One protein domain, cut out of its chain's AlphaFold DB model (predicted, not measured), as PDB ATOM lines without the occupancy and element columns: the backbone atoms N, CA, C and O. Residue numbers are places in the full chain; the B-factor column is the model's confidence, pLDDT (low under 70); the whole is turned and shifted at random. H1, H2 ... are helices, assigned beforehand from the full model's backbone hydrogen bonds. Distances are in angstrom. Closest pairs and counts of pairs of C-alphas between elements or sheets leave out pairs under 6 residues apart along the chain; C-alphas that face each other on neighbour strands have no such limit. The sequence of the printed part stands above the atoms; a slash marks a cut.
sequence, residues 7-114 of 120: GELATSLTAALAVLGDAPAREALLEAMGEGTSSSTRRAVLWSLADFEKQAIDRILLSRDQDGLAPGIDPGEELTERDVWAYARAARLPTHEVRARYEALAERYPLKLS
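AT A GLANCE: This is residues 7 to 114 of the 120 residues of an uncharacterized protein of Streptomyces albaduncus (UniProt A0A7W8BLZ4). Two triangles of helices stand next to each other along the longest axis, H1, H2 and H3 in one and H4, H5 and H6 in the other, joined by the contact of H3 with H4. Residues 112 to 113 of the tail after H6 pair in parallel with residues 78 to 79 of the long link before H5. The printed part has 108 residues, with six named helices, H1 to H6 in chain order, and no named strand: all helix, packed part aligned, part crossed. It is compact, with a radius of gyration of the C-alphas of 13.2 A and spans of 36 by 28 by 21 A.

IN THESE COORDINATES: H1, residues 7 to 19, begins at C-alpha 7 (8.114, 70.780, 134.927) and is 18.5 A long. H2 is residues 23 to 32, 14.2 A; H3 is 39 to 50, 16.1 A; H4 is 56 to 62, 10.0 A. H5 is 81 to 91, 15.1 A; H6 is 95 to 106, 16.3 A, ending at C-alpha 106 (-3.440, 63.261, 113.118).

HOW THE PARTS SIT: H1 touches H2 with residues 14 to 19 alone, at a steep tilt of 51 degrees; the closest C-alphas, of Ala 18 and Arg 26, are 4.6 A apart. H3 touches H4 with residues 46 to 50 alone, closest at the C-alphas of Ala 50 and Arg 59, 5.9 A; this hairpin has a shallow tilt of 20 degrees. H6 touches H5 with residues 95 to 99 alone, about perpendicular at 81 degrees, closest at the C-alphas of Ala 88 and Thr 95, 5.4 A. H1 and H6 are apart. In all six helices every O i to N i+4 pair is within hydrogen-bond range.

THE WHOLE: The C-alphas farthest apart, of Gly 7 and Pro 94, are 37.9 A apart. The printed part has no cut. The link from H4 to H5, 18 residues, is long. No printed residue is under 70 in pLDDT.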
ATOM      1  N   GLY A   7       8.818  71.804 135.705       71.12
ATOM      2  CA  GLY A   7       8.114  70.780 134.927       71.12
ATOM      3  C   GLY A   7       7.727  71.276 133.534       71.12
ATOM      4  O   GLY A   7       7.989  70.591 132.554       71.12
ATOM      5  N   GLU A   8       7.192  72.495 133.431       71.94
ATOM      6  CA  GLU A   8       6.857  73.116 132.140       71.94
ATOM      7  C   GLU A   8       8.103  73.343 131.273       71.94
ATOM      8  O   GLU A   8       8.069  73.064 130.077       71.94
ATOM      9  N   LEU A   9       9.226  73.775 131.867       74.50
ATOM     10  CA  LEU A   9      10.501  73.914 131.150       74.50
ATOM     11  C   LEU A   9      11.000  72.578 130.591       74.50
ATOM     12  O   LEU A   9      11.457  72.530 129.449       74.50
ATOM     13  N   ALA A  10      10.902  71.502 131.378       79.69
ATOM     14  CA  ALA A  10      11.279  70.170 130.924       79.69
ATOM     15  C   ALA A  10      10.404  69.725 129.742       79.69
ATOM     16  O   ALA A  10      10.938  69.315 128.718       79.69
ATOM     17  N   THR A  11       9.080  69.896 129.830       83.50
ATOM     18  CA  THR A  11       8.159  69.550 128.735       83.50
ATOM     19  C   THR A  11       8.418  70.374 127.473       83.50
ATOM     20  O   THR A  11       8.456  69.808 126.383       83.50
ATOM     21  N   SER A  12       8.651  71.686 127.587       83.62
ATOM     22  CA  SER A  12       8.980  72.539 126.436       83.62
ATOM     23  C   SER A  12      10.307  72.156 125.777       83.62
ATOM     24  O   SER A  12      10.396  72.157 124.549       83.62
ATOM     25  N   LEU A  13      11.329  71.795 126.561       84.25
ATOM     26  CA  LEU A  13      12.600  71.310 126.025       84.25
ATOM     27  C   LEU A  13      12.423  69.972 125.298       84.25
ATOM     28  O   LEU A  13      12.904  69.819 124.176       84.25
ATOM     29  N   THR A  14      11.700  69.025 125.898       85.75
ATOM     30  CA  THR A  14      11.378  67.745 125.257       85.75
ATOM     31  C   THR A  14      10.591  67.962 123.960       85.75
ATOM     32  O   THR A  14      10.916  67.353 122.945       85.75
ATOM     33  N   ALA A  15       9.617  68.877 123.941       85.12
ATOM     34  CA  ALA A  15       8.872  69.225 122.731       85.12
ATOM     35  C   ALA A  15       9.776  69.804 121.632       85.12
ATOM     36  O   ALA A  15       9.694  69.370 120.484       85.12
ATOM     37  N   ALA A  16      10.690  70.713 121.982       86.88
ATOM     38  CA  ALA A  16      11.655  71.261 121.032       86.88
ATOM     39  C   ALA A  16      12.555  70.167 120.427       86.88
ATOM     40  O   ALA A  16      12.760  70.139 119.215       86.88
ATOM     41  N   LEU A  17      13.060  69.241 121.251       88.62
ATOM     42  CA  LEU A  17      13.877  68.112 120.790       88.62
ATOM     43  C   LEU A  17      13.092  67.178 119.859       88.62
ATOM     44  O   LEU A  17      13.599  66.808 118.802       88.62
ATOM     45  N   ALA A  18      11.839  66.864 120.193       86.94
ATOM     46  CA  ALA A  18      10.978  66.047 119.341       86.94
ATOM     47  C   ALA A  18      10.738  66.702 117.968       86.94
ATOM     48  O   ALA A  18      10.812  66.028 116.940       86.94
ATOM     49  N   VAL A  19      10.512  68.020 117.930       88.44
ATOM     50  CA  VAL A  19      10.364  68.794 116.681       88.44
ATOM     51  C   VAL A  19      11.656  68.799 115.855       88.44
ATOM     52  O   VAL A  19      11.598  68.801 114.625       88.44
ATOM     53  N   LEU A  20      12.819  68.753 116.510       88.88
ATOM     54  CA  LEU A  20      14.130  68.625 115.865       88.88
ATOM     55  C   LEU A  20      14.465  67.190 115.419       88.88
ATOM     56  O   LEU A  20      15.504  66.979 114.796       88.88
ATOM     57  N   GLY A  21      13.585  66.219 115.685       88.88
ATOM     58  CA  GLY A  21      13.728  64.834 115.238       88.88
ATOM     59  C   GLY A  21      14.327  63.877 116.269       88.88
ATOM     60  O   GLY A  21      14.682  62.758 115.903       88.88
ATOM     61  N   ASP A  22      14.433  64.273 117.540       95.44
ATOM     62  CA  ASP A  22      14.846  63.360 118.608       95.44
ATOM     63  C   ASP A  22      13.756  62.306 118.862       95.44
ATOM     64  O   ASP A  22      12.665  62.603 119.363       95.44
ATOM     65  N   ALA A  23      14.036  61.062 118.465       92.12
ATOM     66  CA  ALA A  23      13.083  59.960 118.571       92.12
ATOM     67  C   ALA A  23      12.683  59.645 120.028       92.12
ATOM     68  O   ALA A  23      11.480  59.540 120.270       92.12
ATOM     69  N   PRO A  24      13.609  59.582 121.010       92.62
ATOM     70  CA  PRO A  24      13.244  59.381 122.414       92.62
ATOM     71  C   PRO A  24      12.317  60.471 122.966       92.62
ATOM     72  O   PRO A  24      11.322  60.162 123.623       92.62
ATOM     73  N   ALA A  25      12.589  61.746 122.674       91.56
ATOM     74  CA  ALA A  25      11.717  62.845 123.075       91.56
ATOM     75  C   ALA A  25      10.329  62.719 122.441       91.56
ATOM     76  O   ALA A  25       9.318  62.948 123.107       91.56
ATOM     77  N   ARG A  26      10.261  62.316 121.166       90.44
ATOM     78  CA  ARG A  26       8.988  62.077 120.481       90.44
ATOM     79  C   ARG A  26       8.200  60.938 121.128       90.44
ATOM     80  O   ARG A  26       7.006  61.104 121.362       90.44
ATOM     81  N   GLU A  27       8.841  59.814 121.427       91.44
ATOM     82  CA  GLU A  27       8.203  58.671 122.093       91.44
ATOM     83  C   GLU A  27       7.673  59.045 123.478       91.44
ATOM     84  O   GLU A  27       6.504  58.793 123.767       91.44
ATOM     85  N   ALA A  28       8.474  59.742 124.288       92.38
ATOM     86  CA  ALA A  28       8.069  60.183 125.621       92.38
ATOM     87  C   ALA A  28       6.826  61.094 125.591       92.38
ATOM     88  O   ALA A  28       5.935  60.976 126.432       92.38
ATOM     89  N   LEU A  29       6.730  61.998 124.609       91.81
ATOM     90  CA  LEU A  29       5.557  62.867 124.458       91.81
ATOM     91  C   LEU A  29       4.328  62.095 123.966       91.81
ATOM     92  O   LEU A  29       3.216  62.382 124.409       91.81
ATOM     93  N   LEU A  30       4.506  61.115 123.073       91.38
ATOM     94  CA  LEU A  30       3.415  60.240 122.636       91.38
ATOM     95  C   LEU A  30       2.871  59.405 123.800       91.38
ATOM     96  O   LEU A  30       1.654  59.319 123.958       91.38
ATOM     97  N   GLU A  31       3.746  58.858 124.646       92.06
ATOM     98  CA  GLU A  31       3.360  58.138 125.864       92.06
ATOM     99  C   GLU A  31       2.600  59.053 126.836       92.06
ATOM    100  O   GLU A  31       1.528  58.697 127.328       92.06
ATOM    101  N   ALA A  32       3.080  60.283 127.037       92.25
ATOM    102  CA  ALA A  32       2.413  61.261 127.895       92.25
ATOM    103  C   ALA A  32       1.049  61.735 127.346       92.25
ATOM    104  O   ALA A  32       0.210  62.221 128.108       92.25
ATOM    105  N   MET A  33       0.789  61.579 126.044       93.81
ATOM    106  CA  MET A  33      -0.532  61.785 125.433       93.81
ATOM    107  C   MET A  33      -1.401  60.514 125.416       93.81
ATOM    108  O   MET A  33      -2.553  60.569 124.986       93.81
ATOM    109  N   GLY A  34      -0.871  59.382 125.877       90.12
ATOM    110  CA  GLY A  34      -1.523  58.080 125.851       90.12
ATOM    111  C   GLY A  34      -2.580  57.858 126.936       90.12
ATOM    112  O   GLY A  34      -2.881  58.710 127.782       90.12
ATOM    113  N   GLU A  35      -3.167  56.663 126.896       83.44
ATOM    114  CA  GLU A  35      -4.115  56.184 127.905       83.44
ATOM    115  C   GLU A  35      -3.427  56.044 129.277       83.44
ATOM    116  O   GLU A  35      -2.234  55.780 129.364       83.44
ATOM    117  N   GLY A  36      -4.166  56.265 130.368       85.38
ATOM    118  CA  GLY A  36      -3.615  56.244 131.735       85.38
ATOM    119  C   GLY A  36      -3.044  57.580 132.235       85.38
ATOM    120  O   GLY A  36      -2.908  57.763 133.443       85.38
ATOM    121  N   THR A  37      -2.815  58.551 131.348       91.69
ATOM    122  CA  THR A  37      -2.427  59.922 131.725       91.69
ATOM    123  C   THR A  37      -3.657  60.810 131.955       91.69
ATOM    124  O   THR A  37      -4.704  60.604 131.341       91.69
ATOM    125  N   SER A  38      -3.579  61.813 132.836       94.31
ATOM    126  CA  SER A  38      -4.690  62.744 133.084       94.31
ATOM    127  C   SER A  38      -4.979  63.641 131.868       94.31
ATOM    128  O   SER A  38      -4.073  64.019 131.127       94.31
ATOM    129  N   SER A  39      -6.243  64.043 131.690       94.56
ATOM    130  CA  SER A  39      -6.653  64.954 130.605       94.56
ATOM    131  C   SER A  39      -5.853  66.263 130.607       94.56
ATOM    132  O   SER A  39      -5.412  66.729 129.559       94.56
ATOM    133  N   SER A  40      -5.594  66.843 131.784       93.19
ATOM    134  CA  SER A  40      -4.810  68.078 131.903       93.19
ATOM    135  C   SER A  40      -3.372  67.910 131.414       93.19
ATOM    136  O   SER A  40      -2.880  68.785 130.704       93.19
ATOM    137  N   THR A  41      -2.719  66.791 131.739       92.44
ATOM    138  CA  THR A  41      -1.365  66.498 131.258       92.44
ATOM    139  C   THR A  41      -1.357  66.286 129.749       92.44
ATOM    140  O   THR A  41      -0.547  66.910 129.069       92.44
ATOM    141  N   ARG A  42      -2.292  65.501 129.194       96.12
ATOM    142  CA  ARG A  42      -2.368  65.286 127.737       96.12
ATOM    143  C   ARG A  42      -2.546  66.597 126.969       96.12
ATOM    144  O   ARG A  42      -1.846  66.836 125.990       96.12
ATOM    145  N   ARG A  43      -3.433  67.475 127.451       95.81
ATOM    146  CA  ARG A  43      -3.666  68.817 126.888       95.81
ATOM    147  C   ARG A  43      -2.420  69.698 126.944       95.81
ATOM    148  O   ARG A  43      -2.130  70.410 125.985       95.81
ATOM    149  N   ALA A  44      -1.697  69.669 128.064       93.31
ATOM    150  CA  ALA A  44      -0.470  70.442 128.235       93.31
ATOM    151  C   ALA A  44       0.635  69.957 127.286       93.31
ATOM    152  O   ALA A  44       1.247  70.770 126.602       93.31
ATOM    153  N   VAL A  45       0.832  68.640 127.193       93.81
ATOM    154  CA  VAL A  45       1.829  68.020 126.309       93.81
ATOM    155  C   VAL A  45       1.522  68.298 124.839       93.81
ATOM    156  O   VAL A  45       2.417  68.719 124.105       93.81
ATOM    157  N   LEU A  46       0.262  68.133 124.413       95.38
ATOM    158  CA  LEU A  46      -0.143  68.483 123.052       95.38
ATOM    159  C   LEU A  46       0.145  69.958 122.767       95.38
ATOM    160  O   LEU A  46       0.699  70.277 121.719       95.38
ATOM    161  N   TRP A  47      -0.193  70.853 123.701       95.19
ATOM    162  CA  TRP A  47       0.057  72.280 123.522       95.19
ATOM    163  C   TRP A  47       1.548  72.604 123.375       95.19
ATOM    164  O   TRP A  47       1.912  73.406 122.519       95.19
ATOM    165  N   SER A  48       2.419  71.954 124.152       93.12
ATOM    166  CA  SER A  48       3.869  72.141 124.033       93.12
ATOM    167  C   SER A  48       4.405  71.794 122.643       93.12
ATOM    168  O   SER A  48       5.365  72.418 122.211       93.12
ATOM    169  N   LEU A  49       3.794  70.843 121.931       92.31
ATOM    170  CA  LEU A  49       4.119  70.567 120.529       92.31
ATOM    171  C   LEU A  49       3.418  71.539 119.567       92.31
ATOM    172  O   LEU A  49       4.042  72.030 118.627       92.31
ATOM    173  N   ALA A  50       2.145  71.848 119.823       92.12
ATOM    174  CA  ALA A  50       1.328  72.738 119.001       92.12
ATOM    175  C   ALA A  50       1.928  74.147 118.868       92.12
ATOM    176  O   ALA A  50       1.773  74.783 117.829       92.12
ATOM    177  N   ASP A  51       2.642  74.629 119.888       89.38
ATOM    178  CA  ASP A  51       3.315  75.934 119.871       89.38
ATOM    179  C   ASP A  51       4.356  76.054 118.736       89.38
ATOM    180  O   ASP A  51       4.610  77.143 118.221       89.38
ATOM    181  N   PHE A  52       4.891  74.922 118.261       91.25
ATOM    182  CA  PHE A  52       5.821  74.858 117.129       91.25
ATOM    183  C   PHE A  52       5.133  74.759 115.758       91.25
ATOM    184  O   PHE A  52       5.812  74.782 114.725       91.25
ATOM    185  N   GLU A  53       3.799  74.670 115.701       93.81
ATOM    186  CA  GLU A  53       3.072  74.682 114.432       93.81
ATOM    187  C   GLU A  53       3.280  76.009 113.710       93.81
ATOM    188  O   GLU A  53       3.042  77.084 114.258       93.81
ATOM    189  N   LYS A  54       3.682  75.953 112.440       92.50
ATOM    190  CA  LYS A  54       3.961  77.165 111.653       92.50
ATOM    191  C   LYS A  54       2.682  77.922 111.302       92.50
ATOM    192  O   LYS A  54       2.680  79.152 111.247       92.50
ATOM    193  N   GLN A  55       1.593  77.197 111.059       95.00
ATOM    194  CA  GLN A  55       0.324  77.786 110.651       95.00
ATOM    195  C   GLN A  55      -0.497  78.192 111.876       95.00
ATOM    196  O   GLN A  55      -0.812  77.366 112.727       95.00
ATOM    197  N   ALA A  56      -0.917  79.458 111.928       94.94
ATOM    198  CA  ALA A  56      -1.776  79.957 113.005       94.94
ATOM    199  C   ALA A  56      -3.109  79.199 113.099       94.94
ATOM    200  O   ALA A  56      -3.612  78.971 114.195       94.94
ATOM    201  N   ILE A  57      -3.647  78.767 111.957       97.19
ATOM    202  CA  ILE A  57      -4.872  77.964 111.897       97.19
ATOM    203  C   ILE A  57      -4.687  76.637 112.633       97.19
ATOM    204  O   ILE A  57      -5.555  76.259 113.405       97.19
ATOM    205  N   ASP A  58      -3.554  75.958 112.460       97.81
ATOM    206  CA  ASP A  58      -3.324  74.665 113.111       97.81
ATOM    207  C   ASP A  58      -3.252  74.834 114.639       97.81
ATOM    208  O   ASP A  58      -3.813  74.025 115.374       97.81
ATOM    209  N   ARG A  59      -2.689  75.948 115.127       97.38
ATOM    210  CA  ARG A  59      -2.730  76.298 116.558       97.38
ATOM    211  C   ARG A  59      -4.148  76.558 117.062       97.38
ATOM    212  O   ARG A  59      -4.477  76.129 118.161       97.38
ATOM    213  N   ILE A  60      -4.997  77.219 116.268       97.75
ATOM    214  CA  ILE A  60      -6.424  77.396 116.594       97.75
ATOM    215  C   ILE A  60      -7.119  76.036 116.700       97.75
ATOM    216  O   ILE A  60      -7.842  75.805 117.661       97.75
ATOM    217  N   LEU A  61      -6.873  75.129 115.751       98.19
ATOM    218  CA  LEU A  61      -7.483  73.794 115.732       98.19
ATOM    219  C   LEU A  61      -7.024  72.897 116.890       98.19
ATOM    220  O   LEU A  61      -7.767  72.007 117.303       98.19
ATOM    221  N   LEU A  62      -5.810  73.115 117.398       98.00
ATOM    222  CA  LEU A  62      -5.249  72.386 118.536       98.00
ATOM    223  C   LEU A  62      -5.514  73.064 119.886       98.00
ATOM    224  O   LEU A  62      -5.213  72.463 120.914       98.00
ATOM    225  N   SER A  63      -6.066  74.278 119.910       97.88
ATOM    226  CA  SER A  63      -6.428  75.004 121.131       97.88
ATOM    227  C   SER A  63      -7.831  74.616 121.586       97.88
ATOM    228  O   SER A  63      -8.782  74.699 120.814       97.88
ATOM    229  N   ARG A  64      -7.985  74.250 122.864       96.88
ATOM    230  CA  ARG A  64      -9.281  73.863 123.445       96.88
ATOM    231  C   ARG A  64     -10.316  74.978 123.350       96.88
ATOM    232  O   ARG A  64     -11.490  74.711 123.109       96.88
ATOM    233  N   ASP A  65      -9.867  76.206 123.575       96.88
ATOM    234  CA  ASP A  65     -10.722  77.387 123.647       96.88
ATOM    235  C   ASP A  65     -10.864  78.063 122.263       96.88
ATOM    236  O   ASP A  65     -11.534  79.086 122.129       96.88
ATOM    237  N   GLN A  66     -10.310  77.437 121.211       97.12
ATOM    238  CA  GLN A  66     -10.432  77.828 119.801       97.12
ATOM    239  C   GLN A  66      -9.864  79.221 119.487       97.12
ATOM    240  O   GLN A  66     -10.247  79.857 118.503       97.12
ATOM    241  N   ASP A  67      -8.939  79.699 120.314       96.06
ATOM    242  CA  ASP A  67      -8.322  81.024 120.218       96.06
ATOM    243  C   ASP A  67      -6.846  80.963 119.791       96.06
ATOM    244  O   ASP A  67      -6.202  81.993 119.588       96.06
ATOM    245  N   GLY A  68      -6.316  79.750 119.609       95.62
ATOM    246  CA  GLY A  68      -4.912  79.532 119.280       95.62
ATOM    247  C   GLY A  68      -3.979  79.759 120.466       95.62
ATOM    248  O   GLY A  68      -2.801  80.040 120.246       95.62
ATOM    249  N   LEU A  69      -4.495  79.652 121.694       94.44
ATOM    250  CA  LEU A  69      -3.748  79.716 122.945       94.44
ATOM    251  C   LEU A  69      -3.957  78.443 123.778       94.44
ATOM    252  O   LEU A  69      -4.849  77.632 123.525       94.44
ATOM    253  N   ALA A  70      -3.113  78.277 124.797       90.19
ATOM    254  CA  ALA A  70      -3.220  77.180 125.750       90.19
ATOM    255  C   ALA A  70      -4.528  77.267 126.565       90.19
ATOM    256  O   ALA A  70      -4.927  78.370 126.943       90.19
ATOM    257  N   PRO A  71      -5.105  76.127 126.988       93.88
ATOM    258  CA  PRO A  71      -4.593  74.764 126.834       93.88
ATOM    259  C   PRO A  71      -4.912  74.143 125.469       93.88
ATOM    260  O   PRO A  71      -5.831  74.565 124.771       93.88
ATOM    261  N   GLY A  72      -4.185  73.079 125.123       96.44
ATOM    262  CA  GLY A  72      -4.504  72.269 123.952       96.44
ATOM    263  C   GLY A  72      -5.801  71.468 124.122       96.44
ATOM    264  O   GLY A  72      -6.280  71.278 125.247       96.44
ATOM    265  N   ILE A  73      -6.356  70.972 123.014       97.81
ATOM    266  CA  ILE A  73      -7.405  69.941 123.024       97.81
ATOM    267  C   ILE A  73      -6.899  68.663 123.694       97.81
ATOM    268  O   ILE A  73      -5.696  68.448 123.841       97.81
ATOM    269  N   ASP A  74      -7.817  67.809 124.138       97.44
ATOM    270  CA  ASP A  74      -7.432  66.512 124.681       97.44
ATOM    271  C   ASP A  74      -7.287  65.488 123.542       97.44
ATOM    272  O   ASP A  74      -8.305  65.090 122.980       97.44
ATOM    273  N   PRO A  75      -6.073  65.012 123.206       96.00
ATOM    274  CA  PRO A  75      -5.901  63.996 122.164       96.00
ATOM    275  C   PRO A  75      -6.548  62.645 122.530       96.00
ATOM    276  O   PRO A  75      -6.790  61.807 121.662       96.00
ATOM    277  N   GLY A  76      -6.844  62.414 123.814       94.94
ATOM    278  CA  GLY A  76      -7.557  61.230 124.281       94.94
ATOM    279  C   GLY A  76      -9.067  61.269 124.020       94.94
ATOM    280  O   GLY A  76      -9.679  60.196 124.001       94.94
ATOM    281  N   GLU A  77      -9.641  62.460 123.816       95.62
ATOM    282  CA  GLU A  77     -11.047  62.672 123.454       95.62
ATOM    283  C   GLU A  77     -11.216  62.564 121.931       95.62
ATOM    284  O   GLU A  77     -10.366  62.993 121.152       95.62
ATOM    285  N   GLU A  78     -12.312  61.946 121.493       96.69
ATOM    286  CA  GLU A  78     -12.624  61.838 120.069       96.69
ATOM    287  C   GLU A  78     -13.169  63.166 119.535       96.69
ATOM    288  O   GLU A  78     -14.146  63.699 120.061       96.69
ATOM    289  N   LEU A  79     -12.551  63.679 118.468       97.44
ATOM    290  CA  LEU A  79     -13.064  64.803 117.697       97.44
ATOM    291  C   LEU A  79     -14.214  64.327 116.814       97.44
ATOM    292  O   LEU A  79     -14.057  63.440 115.973       97.44
ATOM    293  N   THR A  80     -15.364  64.960 116.996       97.50
ATOM    294  CA  THR A  80     -16.612  64.648 116.304       97.50
ATOM    295  C   THR A  80     -16.893  65.631 115.171       97.50
ATOM    296  O   THR A  80     -16.318  66.718 115.097       97.50
ATOM    297  N   GLU A  81     -17.866  65.313 114.315       95.50
ATOM    298  CA  GLU A  81     -18.365  66.263 113.309       95.50
ATOM    299  C   GLU A  81     -18.834  67.580 113.938       95.50
ATOM    300  O   GLU A  81     -18.611  68.653 113.380       95.50
ATOM    301  N   ARG A  82     -19.441  67.529 115.132       96.88
ATOM    302  CA  ARG A  82     -19.859  68.736 115.860       96.88
ATOM    303  C   ARG A  82     -18.664  69.642 116.160       96.88
ATOM    304  O   ARG A  82     -18.792  70.860 116.048       96.88
ATOM    305  N   ASP A  83     -17.521  69.059 116.503       97.69
ATOM    306  CA  ASP A  83     -16.302  69.817 116.774       97.69
ATOM    307  C   ASP A  83     -15.777  70.449 115.482       97.69
ATOM    308  O   ASP A  83     -15.489  71.643 115.470       97.69
ATOM    309  N   VAL A  84     -15.783  69.719 114.360       97.94
ATOM    310  CA  VAL A  84     -15.426  70.269 113.036       97.94
ATOM    311  C   VAL A  84     -16.244  71.520 112.711       97.94
ATOM    312  O   VAL A  84     -15.676  72.524 112.282       97.94
ATOM    313  N   TRP A  85     -17.559  71.510 112.955       97.81
ATOM    314  CA  TRP A  85     -18.406  72.694 112.765       97.81
ATOM    315  C   TRP A  85     -18.002  73.867 113.668       97.81
ATOM    316  O   TRP A  85     -17.959  75.012 113.209       97.81
ATOM    317  N   ALA A  86     -17.696  73.602 114.940       97.81
ATOM    318  CA  ALA A  86     -17.277  74.637 115.879       97.81
ATOM    319  C   ALA A  86     -15.933  75.264 115.465       97.81
ATOM    320  O   ALA A  86     -15.819  76.487 115.360       97.81
ATOM    321  N   TYR A  87     -14.946  74.433 115.136       97.94
ATOM    322  CA  TYR A  87     -13.624  74.887 114.710       97.94
ATOM    323  C   TYR A  87     -13.628  75.543 113.326       97.94
ATOM    324  O   TYR A  87     -12.885  76.498 113.111       97.94
ATOM    325  N   ALA A  88     -14.505  75.126 112.409       98.31
ATOM    326  CA  ALA A  88     -14.733  75.813 111.134       98.31
ATOM    327  C   ALA A  88     -15.155  77.269 111.342       98.31
ATOM    328  O   ALA A  88     -14.621  78.177 110.700       98.31
ATOM    329  N   ARG A  89     -16.052  77.512 112.302       97.44
ATOM    330  CA  ARG A  89     -16.469  78.869 112.663       97.44
ATOM    331  C   ARG A  89     -15.319  79.682 113.259       97.44
ATOM    332  O   ARG A  89     -15.149  80.836 112.870       97.44
ATOM    333  N   ALA A  90     -14.542  79.099 114.173       96.62
ATOM    334  CA  ALA A  90     -13.419  79.779 114.822       96.62
ATOM    335  C   ALA A  90     -12.285  80.111 113.834       96.62
ATOM    336  O   ALA A  90     -11.830  81.252 113.761       96.62
ATOM    337  N   ALA A  91     -11.890  79.138 113.008       96.00
ATOM    338  CA  ALA A  91     -10.833  79.278 112.010       96.00
ATOM    339  C   ALA A  91     -11.278  80.020 110.737       96.00
ATOM    340  O   ALA A  91     -10.439  80.347 109.900       96.00
ATOM    341  N   ARG A  92     -12.583  80.295 110.588       97.19
ATOM    342  CA  ARG A  92     -13.201  80.886 109.386       97.19
ATOM    343  C   ARG A  92     -12.900  80.086 108.117       97.19
ATOM    344  O   ARG A  92     -12.635  80.660 107.064       97.19
ATOM    345  N   LEU A  93     -12.961  78.763 108.233       97.88
ATOM    346  CA  LEU A  93     -12.731  77.830 107.136       97.88
ATOM    347  C   LEU A  93     -13.983  77.000 106.843       97.88
ATOM    348  O   LEU A  93     -14.798  76.770 107.739       97.88
ATOM    349  N   PRO A  94     -14.135  76.489 105.612       98.19
ATOM    350  CA  PRO A  94     -15.089  75.427 105.326       98.19
ATOM    351  C   PRO A  94     -14.807  74.164 106.157       98.19
ATOM    352  O   PRO A  94     -13.656  73.810 106.410       98.19
ATOM    353  N   THR A  95     -15.856  73.421 106.519       97.94
ATOM    354  CA  THR A  95     -15.738  72.189 107.326       97.94
ATOM    355  C   THR A  95     -14.856  71.120 106.680       97.94
ATOM    356  O   THR A  95     -14.109  70.444 107.381       97.94
ATOM    357  N   HIS A  96     -14.889  70.987 105.351       97.25
ATOM    358  CA  HIS A  96     -14.041  70.031 104.633       97.25
ATOM    359  C   HIS A  96     -12.546  70.381 104.726       97.25
ATOM    360  O   HIS A  96     -11.718  69.479 104.810       97.25
ATOM    361  N   GLU A  97     -12.187  71.669 104.774       98.25
ATOM    362  CA  GLU A  97     -10.796  72.084 104.978       98.25
ATOM    363  C   GLU A  97     -10.344  71.841 106.417       98.25
ATOM    364  O   GLU A  97      -9.235  71.364 106.642       98.25
ATOM    365  N   VAL A  98     -11.211  72.114 107.400       98.25
ATOM    366  CA  VAL A  98     -10.933  71.780 108.807       98.25
ATOM    367  C   VAL A  98     -10.717  70.280 108.973       98.25
ATOM    368  O   VAL A  98      -9.781  69.869 109.654       98.25
ATOM    369  N   ARG A  99     -11.531  69.460 108.303       97.69
ATOM    370  CA  ARG A  99     -11.369  68.007 108.292       97.69
ATOM    371  C   ARG A  99     -10.004  67.590 107.744       97.69
ATOM    372  O   ARG A  99      -9.271  66.887 108.435       97.69
ATOM    373  N   ALA A 100      -9.647  68.079 106.557       97.31
ATOM    374  CA  ALA A 100      -8.363  67.779 105.929       97.31
ATOM    375  C   ALA A 100      -7.176  68.226 106.802       97.31
ATOM    376  O   ALA A 100      -6.160  67.538 106.895       97.31
ATOM    377  N   ARG A 101      -7.308  69.362 107.498       97.81
ATOM    378  CA  ARG A 101      -6.296  69.823 108.457       97.81
ATOM    379  C   ARG A 101      -6.187  68.906 109.667       97.81
ATOM    380  O   ARG A 101      -5.072  68.550 110.033       97.81
ATOM    381  N   TYR A 102      -7.302  68.485 110.263       97.94
ATOM    382  CA  TYR A 102      -7.270  67.518 111.362       97.94
ATOM    383  C   TYR A 102      -6.673  66.177 110.942       97.94
ATOM    384  O   TYR A 102      -5.917  65.591 111.709       97.94
ATOM    385  N   GLU A 103      -6.933  65.718 109.720       96.62
ATOM    386  CA  GLU A 103      -6.303  64.518 109.163       96.62
ATOM    387  C   GLU A 103      -4.780  64.678 109.060       96.62
ATOM    388  O   GLU A 103      -4.046  63.822 109.548       96.62
ATOM    389  N   ALA A 104      -4.292  65.806 108.536       96.38
ATOM    390  CA  ALA A 104      -2.858  66.103 108.476       96.38
ATOM    391  C   ALA A 104      -2.212  66.299 109.865       96.38
ATOM    392  O   ALA A 104      -1.025  66.025 110.062       96.38
ATOM    393  N   LEU A 105      -2.966  66.804 110.842       96.31
ATOM    394  CA  LEU A 105      -2.529  66.905 112.235       96.31
ATOM    395  C   LEU A 105      -2.477  65.527 112.908       96.31
ATOM    396  O   LEU A 105      -1.552  65.274 113.674       96.31
ATOM    397  N   ALA A 106      -3.397  64.619 112.577       95.44
ATOM    398  CA  ALA A 106      -3.440  63.261 113.118       95.44
ATOM    399  C   ALA A 106      -2.265  62.372 112.659       95.44
ATOM    400  O   ALA A 106      -1.961  61.375 113.304       95.44
ATOM    401  N   GLU A 107      -1.557  62.741 111.587       92.56
ATOM    402  CA  GLU A 107      -0.291  62.089 111.209       92.56
ATOM    403  C   GLU A 107       0.867  62.435 112.167       92.56
ATOM    404  O   GLU A 107       1.875  61.732 112.240       92.56
ATOM    405  N   ARG A 108       0.744  63.544 112.905       90.69
ATOM    406  CA  ARG A 108       1.788  64.076 113.796       90.69
ATOM    407  C   ARG A 108       1.447  63.893 115.268       90.69
ATOM    408  O   ARG A 108       2.344  63.650 116.075       90.69
ATOM    409  N   TYR A 109       0.164  63.981 115.593       93.44
ATOM    410  CA  TYR A 109      -0.385  63.909 116.939       93.44
ATOM    411  C   TYR A 109      -1.377  62.750 117.040       93.44
ATOM    412  O   TYR A 109      -2.076  62.478 116.067       93.44
ATOM    413  N   PRO A 110      -1.512  62.093 118.206       94.19
ATOM    414  CA  PRO A 110      -2.408  60.952 118.382       94.19
ATOM    415  C   PRO A 110      -3.882  61.386 118.519       94.19
ATOM    416  O   PRO A 110      -4.560  61.019 119.474       94.19
ATOM    417  N   LEU A 111      -4.380  62.193 117.577       95.75
ATOM    418  CA  LEU A 111      -5.760  62.673 117.549       95.75
ATOM    419  C   LEU A 111      -6.708  61.554 117.112       95.75
ATOM    420  O   LEU A 111      -6.461  60.850 116.131       95.75
ATOM    421  N   LYS A 112      -7.835  61.431 117.812       95.56
ATOM    422  CA  LYS A 112      -8.914  60.498 117.475       95.56
ATOM    423  C   LYS A 112      -9.974  61.243 116.668       95.56
ATOM    424  O   LYS A 112     -10.532  62.215 117.165       95.56
ATOM    425  N   LEU A 113     -10.231  60.816 115.434       96.50
ATOM    426  CA  LEU A 113     -11.169  61.480 114.522       96.50
ATOM    427  C   LEU A 113     -12.355  60.555 114.236       96.50
ATOM    428  O   LEU A 113     -12.159  59.494 113.643       96.50
ATOM    429  N   SER A 114     -13.578  60.963 114.580       96.00
ATOM    430  CA  SER A 114     -14.766  60.099 114.460       96.00
ATOM    431  C   SER A 114     -15.104  59.715 113.014       96.00
ATOM    432  O   SER A 114     -15.770  58.715 112.763       96.00
TER     433      SER A 114